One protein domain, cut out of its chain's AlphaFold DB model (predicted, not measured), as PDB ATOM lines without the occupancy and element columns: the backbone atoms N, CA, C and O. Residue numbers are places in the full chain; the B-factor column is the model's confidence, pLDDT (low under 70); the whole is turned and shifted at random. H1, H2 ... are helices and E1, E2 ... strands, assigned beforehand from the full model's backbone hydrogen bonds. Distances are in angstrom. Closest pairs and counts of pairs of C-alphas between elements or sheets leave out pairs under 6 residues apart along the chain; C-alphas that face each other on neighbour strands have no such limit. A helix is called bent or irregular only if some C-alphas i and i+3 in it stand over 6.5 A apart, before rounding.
ATOM      1  N   ILE A   2     290.848 287.348 365.813       84.00
ATOM      2  CA  ILE A   2     290.297 286.402 366.815       84.00
ATOM      3  C   ILE A   2     289.131 285.562 366.275       84.00
ATOM      4  O   ILE A   2     289.134 284.351 366.450       84.00
ATOM      5  N   GLY A   3     288.167 286.199 365.596       84.50
ATOM      6  CA  GLY A   3     287.042 285.497 364.968       84.50
ATOM      7  C   GLY A   3     287.511 284.426 363.983       84.50
ATOM      8  O   GLY A   3     287.177 283.267 364.155       84.50
ATOM      9  N   VAL A   4     288.398 284.789 363.048       86.69
ATOM     10  CA  VAL A   4     288.987 283.861 362.063       86.69
ATOM     11  C   VAL A   4     289.722 282.704 362.742       86.69
ATOM     12  O   VAL A   4     289.526 281.551 362.373       86.69
ATOM     13  N   THR A   5     290.542 282.986 363.758       87.81
ATOM     14  CA  THR A   5     291.220 281.936 364.532       87.81
ATOM     15  C   THR A   5     290.209 281.020 365.223       87.81
ATOM     16  O   THR A   5     290.394 279.810 365.226       87.81
ATOM     17  N   GLY A   6     289.125 281.570 365.773       89.94
ATOM     18  CA  GLY A   6     288.082 280.795 366.443       89.94
ATOM     19  C   GLY A   6     287.293 279.915 365.484       89.94
ATOM     20  O   GLY A   6     287.099 278.742 365.778       89.94
ATOM     21  N   SER A   7     286.918 280.435 364.313       91.06
ATOM     22  CA  SER A   7     286.309 279.639 363.243       91.06
ATOM     23  C   SER A   7     287.255 278.534 362.766       91.06
ATOM     24  O   SER A   7     286.826 277.401 362.581       91.06
ATOM     25  N   GLY A   8     288.558 278.821 362.661       89.44
ATOM     26  CA  GLY A   8     289.576 277.816 362.350       89.44
ATOM     27  C   GLY A   8     289.662 276.702 363.399       89.44
ATOM     28  O   GLY A   8     289.732 275.530 363.044       89.44
ATOM     29  N   ILE A   9     289.606 277.034 364.693       90.81
ATOM     30  CA  ILE A   9     289.606 276.012 365.748       90.81
ATOM     31  C   ILE A   9     288.286 275.225 365.762       90.81
ATOM     32  O   ILE A   9     288.316 274.007 365.919       90.81
ATOM     33  N   ALA A  10     287.145 275.885 365.545       92.88
ATOM     34  CA  ALA A  10     285.851 275.217 365.409       92.88
ATOM     35  C   ALA A  10     285.851 274.220 364.240       92.88
ATOM     36  O   ALA A  10     285.440 273.077 364.412       92.88
ATOM     37  N   TYR A  11     286.401 274.612 363.087       90.69
ATOM     38  CA  TYR A  11     286.613 273.719 361.949       90.69
ATOM     39  C   TYR A  11     287.473 272.505 362.327       90.69
ATOM     40  O   TYR A  11     287.079 271.373 362.064       90.69
ATOM     41  N   LEU A  12     288.618 272.712 362.991       89.62
ATOM     42  CA  LEU A  12     289.492 271.609 363.412       89.62
ATOM     43  C   LEU A  12     288.805 270.660 364.401       89.62
ATOM     44  O   LEU A  12     289.044 269.454 364.355       89.62
ATOM     45  N   GLN A  13     287.946 271.185 365.277       91.75
ATOM     46  CA  GLN A  13     287.140 270.368 366.177       91.75
ATOM     47  C   GLN A  13     286.107 269.535 365.403       91.75
ATOM     48  O   GLN A  13     286.021 268.333 365.626       91.75
ATOM     49  N   MET A  14     285.394 270.126 364.441       92.25
ATOM     50  CA  MET A  14     284.460 269.385 363.583       92.25
ATOM     51  C   MET A  14     285.175 268.287 362.781       92.25
ATOM     52  O   MET A  14     284.704 267.152 362.734       92.25
ATOM     53  N   VAL A  15     286.354 268.585 362.225       88.00
ATOM     54  CA  VAL A  15     287.219 267.597 361.555       88.00
ATOM     55  C   VAL A  15     287.601 266.459 362.495       88.00
ATOM     56  O   VAL A  15     287.546 265.293 362.106       88.00
ATOM     57  N   ARG A  16     287.986 266.780 363.737       87.56
ATOM     58  CA  ARG A  16     288.312 265.779 364.760       87.56
ATOM     59  C   ARG A  16     287.120 264.866 365.060       87.56
ATOM     60  O   ARG A  16     287.328 263.676 365.282       87.56
ATOM     61  N   ASP A  17     285.906 265.403 365.014       88.62
ATOM     62  CA  ASP A  17     284.659 264.657 365.222       88.62
ATOM     63  C   ASP A  17     284.179 263.918 363.950       88.62
ATOM     64  O   ASP A  17     283.125 263.279 363.943       88.62
ATOM     65  N   GLY A  18     284.979 263.948 362.877       86.25
ATOM     66  CA  GLY A  18     284.751 263.206 361.636       86.25
ATOM     67  C   GLY A  18     283.898 263.939 360.603       86.25
ATOM     68  O   GLY A  18     283.493 263.332 359.612       86.25
ATOM     69  N   TYR A  19     283.621 265.223 360.815       88.31
ATOM     70  CA  TYR A  19     282.872 266.040 359.872       88.31
ATOM     71  C   TYR A  19     283.775 266.703 358.831       88.31
ATOM     72  O   TYR A  19     284.916 267.082 359.092       88.31
ATOM     73  N   VAL A  20     283.209 266.919 357.649       86.62
ATOM     74  CA  VAL A  20     283.798 267.670 356.544       86.62
ATOM     75  C   VAL A  20     282.976 268.932 356.340       86.62
ATOM     76  O   VAL A  20     281.745 268.883 356.248       86.62
ATOM     77  N   TRP A  21     283.657 270.077 356.303       88.38
ATOM     78  CA  TRP A  21     282.999 271.345 356.016       88.38
ATOM     79  C   TRP A  21     282.382 271.310 354.620       88.38
ATOM     80  O   TRP A  21     282.965 270.759 353.690       88.38
ATOM     81  N   CYS A  22     281.172 271.843 354.499       88.44
ATOM     82  CA  CYS A  22     280.392 271.774 353.276       88.44
ATOM     83  C   CYS A  22     280.126 273.147 352.686       88.44
ATOM     84  O   CYS A  22     280.454 273.375 351.542       88.44
ATOM     85  N   ASP A  23     279.525 274.077 353.410       87.81
ATOM     86  CA  ASP A  23     279.356 275.440 352.901       87.81
ATOM     87  C   ASP A  23     279.112 276.376 354.084       87.81
ATOM     88  O   ASP A  23     278.970 275.957 355.242       87.81
ATOM     89  N   HIS A  24     279.058 277.658 353.780       89.81
ATOM     90  CA  HIS A  24     278.416 278.633 354.631       89.81
ATOM     91  C   HIS A  24     276.902 278.417 354.644       89.81
ATOM     92  O   HIS A  24     276.287 278.125 353.614       89.81
ATOM     93  N   PHE A  25     276.292 278.560 355.817       92.25
ATOM     94  CA  PHE A  25     274.861 278.317 355.993       92.25
ATOM     95  C   PHE A  25     274.005 279.222 355.096       92.25
ATOM     96  O   PHE A  25     273.025 278.768 354.507       92.25
ATOM     97  N   GLU A  26     274.393 280.486 354.932       89.69
ATOM     98  CA  GLU A  26     273.673 281.469 354.119       89.69
ATOM     99  C   GLU A  26     273.664 281.163 352.614       89.69
ATOM    100  O   GLU A  26     272.823 281.698 351.888       89.69
ATOM    101  N   ASN A  27     274.562 280.296 352.141       86.06
ATOM    102  CA  ASN A  27     274.627 279.899 350.734       86.06
ATOM    103  C   ASN A  27     273.611 278.806 350.378       86.06
ATOM    104  O   ASN A  27     273.435 278.488 349.199       86.06
ATOM    105  N   LEU A  28     272.948 278.220 351.378       88.50
ATOM    106  CA  LEU A  28     272.083 277.063 351.209       88.50
ATOM    107  C   LEU A  28     270.606 277.448 351.305       88.50
ATOM    108  O   LEU A  28     270.182 278.288 352.099       88.50
ATOM    109  N   SER A  29     269.788 276.801 350.477       87.69
ATOM    110  CA  SER A  29     268.340 276.974 350.515       87.69
ATOM    111  C   SER A  29     267.743 276.321 351.758       87.69
ATOM    112  O   SER A  29     268.093 275.191 352.097       87.69
ATOM    113  N   LEU A  30     266.773 276.997 352.370       88.38
ATOM    114  CA  LEU A  30     265.967 276.460 353.464       88.38
ATOM    115  C   LEU A  30     264.561 276.143 352.961       88.38
ATOM    116  O   LEU A  30     263.936 276.974 352.301       88.38
ATOM    117  N   THR A  31     264.019 274.984 353.332       80.50
ATOM    118  CA  THR A  31     262.626 274.628 352.996       80.50
ATOM    119  C   THR A  31     261.592 275.404 353.809       80.50
ATOM    120  O   THR A  31     260.408 275.428 353.468       80.50
ATOM    121  N   ARG A  32     262.014 276.051 354.902       84.31
ATOM    122  CA  ARG A  32     261.148 276.808 355.812       84.31
ATOM    123  C   ARG A  32     261.802 278.128 356.193       84.31
ATOM    124  O   ARG A  32     263.011 278.206 356.391       84.31
ATOM    125  N   LYS A  33     260.982 279.169 356.359       86.38
ATOM    126  CA  LYS A  33     261.452 280.473 356.835       86.38
ATOM    127  C   LYS A  33     261.775 280.398 358.336       86.38
ATOM    128  O   LYS A  33     260.883 280.040 359.111       86.38
ATOM    129  N   PRO A  34     262.993 280.758 358.771       83.38
ATOM    130  CA  PRO A  34     263.349 280.719 360.184       83.38
ATOM    131  C   PRO A  34     262.588 281.776 360.992       83.38
ATOM    132  O   PRO A  34     262.239 282.849 360.495       83.38
ATOM    133  N   LYS A  35     262.343 281.471 362.273       83.81
ATOM    134  CA  LYS A  35     261.710 282.393 363.240       83.81
ATOM    135  C   LYS A  35     262.682 283.445 363.795       83.81
ATOM    136  O   LYS A  35     262.269 284.333 364.533       83.81
ATOM    137  N   THR A  36     263.963 283.338 363.454       89.19
ATOM    138  CA  THR A  36     265.055 284.204 363.909       89.19
ATOM    139  C   THR A  36     265.799 284.782 362.706       89.19
ATOM    140  O   THR A  36     265.766 284.215 361.616       89.19
ATOM    141  N   LYS A  37     266.452 285.933 362.904       89.81
ATOM    142  CA  LYS A  37     267.409 286.509 361.940       89.81
ATOM    143  C   LYS A  37     268.848 286.058 362.197       89.81
ATOM    144  O   LYS A  37     269.711 286.333 361.378       89.81
ATOM    145  N   LYS A  38     269.110 285.448 363.355       93.31
ATOM    146  CA  LYS A  38     270.417 284.890 363.697       93.31
ATOM    147  C   LYS A  38     270.500 283.503 363.066       93.31
ATOM    148  O   LYS A  38     269.526 282.758 363.156       93.31
ATOM    149  N   SER A  39     271.605 283.178 362.418       93.06
ATOM    150  CA  SER A  39     271.823 281.906 361.723       93.06
ATOM    151  C   SER A  39     273.136 281.280 362.178       93.06
ATOM    152  O   SER A  39     273.979 282.021 362.686       93.06
ATOM    153  N   PRO A  40     273.310 279.960 362.001       95.25
ATOM    154  CA  PRO A  40     274.625 279.339 362.076       95.25
ATOM    155  C   PRO A  40     275.566 279.952 361.036       95.25
ATOM    156  O   PRO A  40     275.104 280.427 359.996       95.25
ATOM    157  N   ASP A  41     276.866 279.861 361.288       93.25
ATOM    158  CA  ASP A  41     277.905 280.185 360.310       93.25
ATOM    159  C   ASP A  41     278.049 279.097 359.222       93.25
ATOM    160  O   ASP A  41     278.192 279.387 358.032       93.25
ATOM    161  N   PHE A  42     278.050 277.822 359.623       94.88
ATOM    162  CA  PHE A  42     278.595 276.734 358.805       94.88
ATOM    163  C   PHE A  42     277.685 275.510 358.739       94.88
ATOM    164  O   PHE A  42     276.947 275.201 359.678       94.88
ATOM    165  N   VAL A  43     277.822 274.755 357.650       94.25
ATOM    166  CA  VAL A  43     277.225 273.426 357.483       94.25
ATOM    167  C   VAL A  43     278.315 272.399 357.221       94.25
ATOM    168  O   VAL A  43     279.271 272.645 356.485       94.25
ATOM    169  N   PHE A  44     278.154 271.238 357.834       92.69
ATOM    170  CA  PHE A  44     279.073 270.118 357.809       92.69
ATOM    171  C   PHE A  44     278.323 268.836 357.452       92.69
ATOM    172  O   PHE A  44     277.166 268.658 357.820       92.69
ATOM    173  N   SER A  45     278.999 267.910 356.785       89.12
ATOM    174  CA  SER A  45     278.490 266.556 356.557       89.12
ATOM    175  C   SER A  45     279.502 265.540 357.049       89.12
ATOM    176  O   SER A  45     280.681 265.855 357.215       89.12
ATOM    177  N   LYS A  46     279.047 264.318 357.294       86.06
ATOM    178  CA  LYS A  46     279.907 263.220 357.716       86.06
ATOM    179  C   LYS A  46     279.805 262.077 356.704       86.06
ATOM    180  O   LYS A  46     278.698 261.775 356.252       86.06
ATOM    181  N   PRO A  47     280.925 261.461 356.281       79.31
ATOM    182  CA  PRO A  47     280.880 260.331 355.358       79.31
ATOM    183  C   PRO A  47     279.959 259.216 355.867       79.31
ATOM    184  O   PRO A  47     279.988 258.870 357.047       79.31
ATOM    185  N   GLY A  48     279.130 258.667 354.977       79.62
ATOM    186  CA  GLY A  48     278.131 257.646 355.316       79.62
ATOM    187  C   GLY A  48     276.857 258.168 355.995       79.62
ATOM    188  O   GLY A  48     275.900 257.407 356.126       79.62
ATOM    189  N   GLU A  49     276.800 259.444 356.381       85.06
ATOM    190  CA  GLU A  49     275.598 260.067 356.937       85.06
ATOM    191  C   GLU A  49     274.829 260.840 355.854       85.06
ATOM    192  O   GLU A  49     275.408 261.422 354.932       85.06
ATOM    193  N   ARG A  50     273.495 260.809 355.956       87.00
ATOM    194  CA  ARG A  50     272.570 261.489 355.028       87.00
ATOM    195  C   ARG A  50     272.125 262.859 355.514       87.00
ATOM    196  O   ARG A  50     271.627 263.660 354.728       87.00
ATOM    197  N   ASP A  51     272.302 263.115 356.796       91.00
ATOM    198  CA  ASP A  51     271.962 264.378 357.423       91.00
ATOM    199  C   ASP A  51     273.216 265.245 357.565       91.00
ATOM    200  O   ASP A  51     274.346 264.799 357.346       91.00
ATOM    201  N   VAL A  52     273.011 266.508 357.920       92.88
ATOM    202  CA  VAL A  52     274.079 267.490 358.104       92.88
ATOM    203  C   VAL A  52     274.118 267.994 359.540       92.88
ATOM    204  O   VAL A  52     273.112 268.019 360.253       92.88
ATOM    205  N   ALA A  53     275.301 268.433 359.953       94.56
ATOM    206  CA  ALA A  53     275.491 269.212 361.161       94.56
ATOM    207  C   ALA A  53     275.567 270.698 360.804       94.56
ATOM    208  O   ALA A  53     276.235 271.085 359.846       94.56
ATOM    209  N   ILE A  54     274.917 271.541 361.597       96.00
ATOM    210  CA  ILE A  54     275.082 272.995 361.536       96.00
ATOM    211  C   ILE A  54     275.972 273.446 362.687       96.00
ATOM    212  O   ILE A  54     275.889 272.910 363.793       96.00
ATOM    213  N   ALA A  55     276.838 274.419 362.437       96.75
ATOM    214  CA  ALA A  55     277.790 274.872 363.435       96.75
ATOM    215  C   ALA A  55     277.925 276.391 363.457       96.75
ATOM    216  O   ALA A  55     277.833 277.064 362.434       96.75
ATOM    217  N   GLU A  56     278.186 276.904 364.650       96.06
ATOM    218  CA  GLU A  56     278.422 278.309 364.944       96.06
ATOM    219  C   GLU A  56     279.737 278.450 365.704       96.06
ATOM    220  O   GLU A  56     280.003 277.681 366.636       96.06
ATOM    221  N   SER A  57     280.537 279.460 365.357       94.88
ATOM    222  CA  SER A  57     281.826 279.702 366.002       94.88
ATOM    223  C   SER A  57     281.806 280.936 366.907       94.88
ATOM    224  O   SER A  57     281.473 282.045 366.501       94.88
ATOM    225  N   LYS A  58     282.218 280.781 368.172       93.56
ATOM    226  CA  LYS A  58     282.381 281.899 369.118       93.56
ATOM    227  C   LYS A  58     283.840 282.033 369.527       93.56
ATOM    228  O   LYS A  58     284.506 281.050 369.829       93.56
ATOM    229  N   ALA A  59     284.354 283.258 369.577       91.56
ATOM    230  CA  ALA A  59     285.754 283.504 369.914       91.56
ATOM    231  C   ALA A  59     285.910 284.747 370.791       91.56
ATOM    232  O   ALA A  59     285.294 285.781 370.532       91.56
ATOM    233  N   THR A  60     286.742 284.669 371.831       88.38
ATOM    234  CA  THR A  60     286.963 285.792 372.757       88.38
ATOM    235  C   THR A  60     288.349 285.747 373.405       88.38
ATOM    236  O   THR A  60     288.893 284.668 373.625       88.38
ATOM    237  N   GLN A  61     288.913 286.921 373.718       83.31
ATOM    238  CA  GLN A  61     290.200 287.084 374.421       83.31
ATOM    239  C   GLN A  61     290.069 287.695 375.830       83.31
ATOM    240  O   GLN A  61     290.990 287.576 376.628       83.31
ATOM    241  N   GLY A  62     288.949 288.357 376.152       73.38
ATOM    242  CA  GLY A  62     288.857 289.261 377.314       73.38
ATOM    243  C   GLY A  62     287.587 289.132 378.154       73.38
ATOM    244  O   GLY A  62     287.285 290.022 378.941       73.38
ATOM    245  N   SER A  63     286.816 288.059 377.975       72.12
ATOM    246  CA  SER A  63     285.641 287.784 378.808       72.12
ATOM    247  C   SER A  63     286.013 286.928 380.020       72.12
ATOM    248  O   SER A  63     286.985 286.176 379.987       72.12
ATOM    249  N   SER A  64     285.244 287.044 381.105       86.94
ATOM    250  CA  SER A  64     285.336 286.082 382.206       86.94
ATOM    251  C   SER A  64     284.876 284.704 381.727       86.94
ATOM    252  O   SER A  64     284.026 284.614 380.838       86.94
ATOM    253  N   ARG A  65     285.365 283.628 382.360       87.62
ATOM    254  CA  ARG A  65     284.945 282.255 382.028       87.62
ATOM    255  C   ARG A  65     283.424 282.132 381.979       87.62
ATOM    256  O   ARG A  65     282.875 281.639 381.008       87.62
ATOM    257  N   THR A  66     282.735 282.654 382.992       90.25
ATOM    258  CA  THR A  66     281.268 282.636 383.080       90.25
ATOM    259  C   THR A  66     280.592 283.337 381.899       90.25
ATOM    260  O   THR A  66     279.591 282.847 381.382       90.25
ATOM    261  N   GLN A  67     281.124 284.476 381.448       89.75
ATOM    262  CA  GLN A  67     280.577 285.192 380.293       89.75
ATOM    263  C   GLN A  67     280.868 284.467 378.973       89.75
ATOM    264  O   GLN A  67     280.009 284.448 378.088       89.75
ATOM    265  N   PHE A  68     282.047 283.855 378.845       91.25
ATOM    266  CA  PHE A  68     282.385 283.000 377.713       91.25
ATOM    267  C   PHE A  68     281.429 281.805 377.617       91.25
ATOM    268  O   PHE A  68     280.810 281.626 376.571       91.25
ATOM    269  N   LEU A  69     281.218 281.074 378.720       90.75
ATOM    270  CA  LEU A  69     280.263 279.959 378.785       90.75
ATOM    271  C   LEU A  69     278.870 280.390 378.304       90.75
ATOM    272  O   LEU A  69     278.313 279.781 377.397       90.75
ATOM    273  N   ARG A  70     278.359 281.513 378.830       92.06
ATOM    274  CA  ARG A  70     277.056 282.060 378.425       92.06
ATOM    275  C   ARG A  70     277.001 282.432 376.944       92.06
ATOM    276  O   ARG A  70     275.953 282.306 376.325       92.06
ATOM    277  N   THR A  71     278.096 282.928 376.376       92.62
ATOM    278  CA  THR A  71     278.151 283.325 374.960       92.62
ATOM    279  C   THR A  71     278.021 282.118 374.038       92.62
ATOM    280  O   THR A  71     277.330 282.203 373.026       92.62
ATOM    281  N   VAL A  72     278.657 281.004 374.394       93.81
ATOM    282  CA  VAL A  72     278.553 279.748 373.643       93.81
ATOM    283  C   VAL A  72     277.145 279.163 373.775       93.81
ATOM    284  O   VAL A  72     276.507 278.906 372.761       93.81
ATOM    285  N   GLU A  73     276.607 279.089 374.995       93.75
ATOM    286  CA  GLU A  73     275.229 278.638 375.254       93.75
ATOM    287  C   GLU A  73     274.195 279.483 374.488       93.75
ATOM    288  O   GLU A  73     273.305 278.974 373.809       93.75
ATOM    289  N   THR A  74     274.353 280.809 374.516       93.12
ATOM    290  CA  THR A  74     273.493 281.735 373.764       93.12
ATOM    291  C   THR A  74     273.633 281.516 372.256       93.12
ATOM    292  O   THR A  74     272.636 281.543 371.538       93.12
ATOM    293  N   GLY A  75     274.855 281.273 371.769       93.75
ATOM    294  CA  GLY A  75     275.107 280.911 370.375       93.75
ATOM    295  C   GLY A  75     274.318 279.672 369.966       93.75
ATOM    296  O   GLY A  75     273.619 279.694 368.955       93.75
ATOM    297  N   TYR A  76     274.339 278.633 370.796       94.75
ATOM    298  CA  TYR A  76     273.564 277.425 370.556       94.75
ATOM    299  C   TYR A  76     272.050 277.702 370.537       94.75
ATOM    300  O   TYR A  76     271.376 277.435 369.540       94.75
ATOM    301  N   VAL A  77     271.507 278.301 371.598       93.19
ATOM    302  CA  VAL A  77     270.058 278.531 371.746       93.19
ATOM    303  C   VAL A  77     269.495 279.447 370.658       93.19
ATOM    304  O   VAL A  77     268.394 279.215 370.156       93.19
ATOM    305  N   GLU A  78     270.218 280.501 370.286       94.00
ATOM    306  CA  GLU A  78     269.695 281.527 369.383       94.00
ATOM    307  C   GLU A  78     270.019 281.296 367.905       94.00
ATOM    308  O   GLU A  78     269.320 281.850 367.050       94.00
ATOM    309  N   GLN A  79     271.085 280.548 367.601       94.81
ATOM    310  CA  GLN A  79     271.611 280.411 366.236       94.81
ATOM    311  C   GLN A  79     271.571 278.974 365.729       94.81
ATOM    312  O   GLN A  79     271.352 278.787 364.541       94.81
ATOM    313  N   ILE A  80     271.695 277.974 366.603       94.94
ATOM    314  CA  ILE A  80     271.699 276.556 366.218       94.94
ATOM    315  C   ILE A  80     270.324 275.923 366.407       94.94
ATOM    316  O   ILE A  80     269.688 275.508 365.439       94.94
ATOM    317  N   HIS A  81     269.830 275.899 367.645       92.31
ATOM    318  CA  HIS A  81     268.582 275.231 368.018       92.31
ATOM    319  C   HIS A  81     267.377 275.581 367.116       92.31
ATOM    320  O   HIS A  81     266.617 274.673 366.777       92.31
ATOM    321  N   PRO A  82     267.182 276.836 366.651       92.25
ATOM    322  CA  PRO A  82     266.041 277.184 365.802       92.25
ATOM    323  C   PRO A  82     266.018 276.517 364.420       92.25
ATOM    324  O   PRO A  82     264.983 276.585 363.756       92.25
ATOM    325  N   TYR A  83     267.132 275.927 363.981       91.94
ATOM    326  CA  TYR A  83     267.299 275.333 362.653       91.94
ATOM    327  C   TYR A  83     267.402 273.807 362.677       91.94
ATOM    328  O   TYR A  83     267.418 273.184 361.618       91.94
ATOM    329  N   LEU A  84     267.441 273.182 363.856       91.12
ATOM    330  CA  LEU A  84     267.455 271.725 363.954       91.12
ATOM    331  C   LEU A  84     266.174 271.123 363.360       91.12
ATOM    332  O   LEU A  84     265.066 271.623 363.570       91.12
ATOM    333  N   GLY A  85     266.336 270.053 362.582       88.00
ATOM    334  CA  GLY A  85     265.265 269.396 361.832       88.00
ATOM    335  C   GLY A  85     264.807 270.149 360.576       88.00
ATOM    336  O   GLY A  85     263.845 269.724 359.932       88.00
ATOM    337  N   PHE A  86     265.440 271.271 360.217       90.50
ATOM    338  CA  PHE A  86     265.185 271.935 358.938       90.50
ATOM    339  C   PHE A  86     265.958 271.221 357.837       90.50
ATOM    340  O   PHE A  86     267.059 270.729 358.064       90.50
ATOM    341  N   GLU A  87     265.405 271.216 356.629       91.50
ATOM    342  CA  GLU A  87     266.175 270.837 355.451       91.50
ATOM    343  C   GLU A  87     266.986 272.051 354.978       91.50
ATOM    344  O   GLU A  87     266.428 273.114 354.677       91.50
ATOM    345  N   VAL A  88     268.304 271.872 354.952       90.31
ATOM    346  CA  VAL A  88     269.332 272.840 354.585       90.31
ATOM    347  C   VAL A  88     270.063 272.290 353.366       90.31
ATOM    348  O   VAL A  88     270.762 271.284 353.444       90.31
ATOM    349  N   GLY A  89     269.863 272.921 352.209       86.31
ATOM    350  CA  GLY A  89     270.494 272.497 350.956       86.31
ATOM    351  C   GLY A  89     270.147 271.069 350.513       86.31
ATOM    352  O   GLY A  89     270.961 270.445 349.843       86.31
ATOM    353  N   GLY A  90     268.970 270.551 350.879       86.12
ATOM    354  CA  GLY A  90     268.523 269.193 350.530       86.12
ATOM    355  C   GLY A  90     268.776 268.126 351.601       86.12
ATOM    356  O   GLY A  90     268.332 266.992 351.433       86.12
ATOM    357  N   ALA A  91     269.436 268.479 352.711       89.94
ATOM    358  CA  ALA A  91     269.680 267.562 353.822       89.94
ATOM    359  C   ALA A  91     269.157 268.087 355.160       89.94
ATOM    360  O   ALA A  91     269.151 269.290 355.408       89.94
ATOM    361  N   VAL A  92     268.722 267.191 356.043       92.38
ATOM    362  CA  VAL A  92     268.191 267.571 357.358       92.38
ATOM    363  C   VAL A  92     269.331 267.974 358.296       92.38
ATOM    364  O   VAL A  92     270.296 267.237 358.459       92.38
ATOM    365  N   ALA A  93     269.213 269.131 358.950       92.56
ATOM    366  CA  ALA A  93     270.107 269.559 360.023       92.56
ATOM    367  C   ALA A  93     269.793 268.789 361.316       92.56
ATOM    368  O   ALA A  93     269.012 269.250 362.151       92.56
ATOM    369  N   SER A  94     270.349 267.588 361.461       90.69
ATOM    370  CA  SER A  94     270.069 266.695 362.597       90.69
ATOM    371  C   SER A  94     270.930 266.990 363.824       90.69
ATOM    372  O   SER A  94     270.497 266.748 364.949       90.69
ATOM    373  N   HIS A  95     272.116 267.564 363.618       91.12
ATOM    374  CA  HIS A  95     273.059 267.899 364.680       91.12
ATOM    375  C   HIS A  95     273.393 269.384 364.662       91.12
ATOM    376  O   HIS A  95     273.386 270.039 363.617       91.12
ATOM    377  N   GLY A  96     273.712 269.916 365.834       94.25
ATOM    378  CA  GLY A  96     274.004 271.325 366.012       94.25
ATOM    379  C   GLY A  96     275.156 271.543 366.973       94.25
ATOM    380  O   GLY A  96     275.187 270.913 368.026       94.25
ATOM    381  N   TYR A  97     276.059 272.459 366.636       96.00
ATOM    382  CA  TYR A  97     277.232 272.783 367.445       96.00
ATOM    383  C   TYR A  97     277.381 274.295 367.615       96.00
ATOM    384  O   TYR A  97     277.375 275.045 366.646       96.00
ATOM    385  N   SER A  98     277.590 274.758 368.841       96.31
ATOM    386  CA  SER A  98     278.181 276.063 369.123       96.31
ATOM    387  C   SER A  98     279.546 275.844 369.757       96.31
ATOM    388  O   SER A  98     279.660 275.358 370.883       96.31
ATOM    389  N   ILE A  99     280.598 276.167 369.007       95.81
ATOM    390  CA  ILE A  99     281.980 275.910 369.409       95.81
ATOM    391  C   ILE A  99     282.632 277.233 369.791       95.81
ATOM    392  O   ILE A  99     282.890 278.104 368.958       95.81
ATOM    393  N   GLY A 100     282.904 277.379 371.080       94.25
ATOM    394  CA  GLY A 100     283.610 278.503 371.663       94.25
ATOM    395  C   GLY A 100     285.107 278.259 371.791       94.25
ATOM    396  O   GLY A 100     285.524 277.232 372.314       94.25
ATOM    397  N   SER A 101     285.906 279.257 371.422       94.12
ATOM    398  CA  SER A 101     287.342 279.345 371.704       94.12
ATOM    399  C   SER A 101     287.646 280.535 372.616       94.12
ATOM    400  O   SER A 101     287.501 281.695 372.215       94.12
ATOM    401  N   TRP A 102     288.109 280.260 373.834       93.00
ATOM    402  CA  TRP A 102     288.555 281.278 374.782       93.00
ATOM    403  C   TRP A 102     290.079 281.393 374.772       93.00
ATOM    404  O   TRP A 102     290.799 280.577 375.344       93.00
ATOM    405  N   MET A 103     290.573 282.416 374.082       89.25
ATOM    406  CA  MET A 103     291.990 282.635 373.799       89.25
ATOM    407  C   MET A 103     292.596 283.582 374.832       89.25
ATOM    408  O   MET A 103     292.830 284.757 374.564       89.25
ATOM    409  N   THR A 104     292.842 283.080 376.035       84.19
ATOM    410  CA  THR A 104     293.466 283.868 377.114       84.19
ATOM    411  C   THR A 104     294.955 284.141 376.874       84.19
ATOM    412  O   THR A 104     295.565 284.922 377.600       84.19
ATOM    413  N   SER A 105     295.556 283.528 375.847       80.56
ATOM    414  CA  SER A 105     296.932 283.796 375.418       80.56
ATOM    415  C   SER A 105     297.094 283.651 373.896       80.56
ATOM    416  O   SER A 105     296.260 283.007 373.256       80.56
ATOM    417  N   PRO A 106     298.185 284.174 373.301       78.00
ATOM    418  CA  PRO A 106     298.454 284.020 371.868       78.00
ATOM    419  C   PRO A 106     298.677 282.572 371.399       78.00
ATOM    420  O   PRO A 106     298.586 282.310 370.205       78.00
ATOM    421  N   SER A 107     298.997 281.645 372.309       81.38
ATOM    422  CA  SER A 107     299.386 280.264 371.979       81.38
ATOM    423  C   SER A 107     298.497 279.185 372.603       81.38
ATOM    424  O   SER A 107     298.728 277.999 372.372       81.38
ATOM    425  N   LYS A 108     297.492 279.563 373.400       82.69
ATOM    426  CA  LYS A 108     296.566 278.630 374.054       82.69
ATOM    427  C   LYS A 108     295.140 279.143 373.974       82.69
ATOM    428  O   LYS A 108     294.893 280.331 374.183       82.69
ATOM    429  N   ALA A 109     294.220 278.213 373.754       85.56
ATOM    430  CA  ALA A 109     292.791 278.444 373.834       85.56
ATOM    431  C   ALA A 109     292.132 277.332 374.659       85.56
ATOM    432  O   ALA A 109     292.503 276.165 374.534       85.56
ATOM    433  N   GLU A 110     291.154 277.696 375.483       89.62
ATOM    434  CA  GLU A 110     290.204 276.746 376.060       89.62
ATOM    435  C   GLU A 110     289.018 276.587 375.110       89.62
ATOM    436  O   GLU A 110     288.497 277.580 374.594       89.62
ATOM    437  N   LEU A 111     288.589 275.345 374.887       90.56
ATOM    438  CA  LEU A 111     287.416 275.047 374.073       90.56
ATOM    439  C   LEU A 111     286.219 274.716 374.945       90.56
ATOM    440  O   LEU A 111     286.321 273.940 375.894       90.56
ATOM    441  N   LEU A 112     285.080 275.292 374.580       89.06
ATOM    442  CA  LEU A 112     283.776 274.877 375.066       89.06
ATOM    443  C   LEU A 112     282.914 274.540 373.861       89.06
ATOM    444  O   LEU A 112     282.860 275.309 372.907       89.06
ATOM    445  N   ILE A 113     282.234 273.409 373.924       89.31
ATOM    446  CA  ILE A 113     281.337 272.959 372.874       89.31
ATOM    447  C   ILE A 113     279.983 272.762 373.535       89.31
ATOM    448  O   ILE A 113     279.853 271.919 374.419       89.31
ATOM    449  N   ASP A 114     279.008 273.566 373.129       84.69
ATOM    450  CA  ASP A 114     277.602 273.283 373.393       84.69
ATOM    451  C   ASP A 114     277.024 272.656 372.130       84.69
ATOM    452  O   ASP A 114     277.252 273.150 371.025       84.69
ATOM    453  N   HIS A 115     276.358 271.524 372.256       83.56
ATOM    454  CA  HIS A 115     275.908 270.769 371.103       83.56
ATOM    455  C   HIS A 115     274.589 270.080 371.398       83.56
ATOM    456  O   HIS A 115     274.201 269.888 372.551       83.56
ATOM    457  N   THR A 116     273.911 269.658 370.335       75.50
ATOM    458  CA  THR A 116     272.744 268.787 370.443       75.50
ATOM    459  C   THR A 116     273.060 267.618 371.368       75.50
ATOM    460  O   THR A 116     273.951 266.817 371.069       75.50
ATOM    461  N   ALA A 117     272.325 267.497 372.480       56.41
ATOM    462  CA  ALA A 117     272.093 266.188 373.079       56.41
ATOM    463  C   ALA A 117     271.509 265.321 371.962       56.41
ATOM    464  O   ALA A 117     270.647 265.822 371.239       56.41
ATOM    465  N   VAL A 118     272.027 264.102 371.770       44.25
ATOM    466  CA  VAL A 118     271.586 263.193 370.699       44.25
ATOM    467  C   VAL A 118     270.064 263.249 370.635       44.25
ATOM    468  O   VAL A 118     269.393 262.858 371.591       44.25
ATOM    469  N   ALA A 119     269.526 263.851 369.575       42.50
ATOM    470  CA  ALA A 119     268.091 263.965 369.448       42.50
ATOM    471  C   ALA A 119     267.567 262.542 369.261       42.50
ATOM    472  O   ALA A 119     268.007 261.840 368.350       42.50
ATOM    473  N   GLU A 120     266.644 262.116 370.127       38.84
ATOM    474  CA  GLU A 120     265.775 260.983 369.813       38.84
ATOM    475  C   GLU A 120     265.234 261.233 368.403       38.84
ATOM    476  O   GLU A 120     264.746 262.348 368.152       38.84
ATOM    477  N   PRO A 121     265.394 260.273 367.472       38.94
ATOM    478  CA  PRO A 121     265.061 260.472 366.075       38.94
ATOM    479  C   PRO A 121     263.652 261.029 366.037       38.94
ATOM    480  O   PRO A 121     262.711 260.406 366.536       38.94
TER     481      PRO A 121
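This is residues 2 to 121 of the 338 residues of an uncharacterized protein of Mesorhizobium sp. 113-1-2 (UniProt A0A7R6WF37). A strongly twisted sheet of five strands lies between two helices: it curls round H1 on one face, while the long H2 runs along the strands on the other face, making three layers. E3 and E4 form the middle of the sheet, and a long loop, residues 25 to 41, joins E1 to E2. The printed part has 120 residues, with two named helices and five named strands in the order H1, E1, E2, E3, H2, E4, E5. The sheet is mixed, in the order E1, E2, E3, E4, E5, and the class is mixed, helices and strands. The whole is compact, with a radius of gyration of the C-alphas of 14.0 A and spans of 41 by 30 by 28 A.

Start at H1, residues 2 to 16, which is on the sheet. Next come E1, residues 20 to 24, E2, residues 42 to 45, and E3, residues 52 to 60, a meander, each strand the antiparallel neighbour of the one before. Look for N 22 and O 43, 2.9 A apart, in the hairpin of E1 and E2, and N 44 and O 53, 2.8 A apart, in that of E2 and E3. H1 touches E3, its closest C-alphas being those of Gly 6 and Ala 59, 5.0 A apart. H2, residues 65 to 83, is on the opposite face at a height over the sheet of 8.2 A. E4, residues 91 to 105, is parallel to E3, with N 56 and O 97 2.8 A apart; E3, H2 and E4 are a strand-helix-strand unit, two parallel neighbour strands with a helix between, and its crossover is right-handed. H2 touches E4, the closest C-alphas, those of Tyr 76 and Ser 98, being 5.0 A apart, and on the local plane their lines stand at 17 degrees. E5, residues 108 to 115, forms an antiparallel hairpin with E4, with N 100 and O 112 2.8 A apart. H1 and H2 are apart. In H1 each O i to N i+4 pair is within hydrogen-bond range; in H2, 12 of 15 are.

Find C-alpha 2 at (290.297, 286.402, 366.815); from there H1 runs 20.8 A. E1 and E2 are short, and E3 spans 26.8 A. H2 spans 27.1 A and is irregular, but only just: C-alphas 78 and 81 are 6.54 A apart. E4 spans 38.4 A and bends by 63 degrees at residue 94. E5 spans 22.3 A and ends at C-alpha 115, (275.908, 270.769, 371.103).

The two C-alphas farthest apart, those of Thr 31 and Ser 105, are 42.0 A apart. The printed part has no cut, and the link from E1 to E2 is long. Look for low confidence at residues 117 to 121, under 70; the mean pLDDT of the printed part is 87.4.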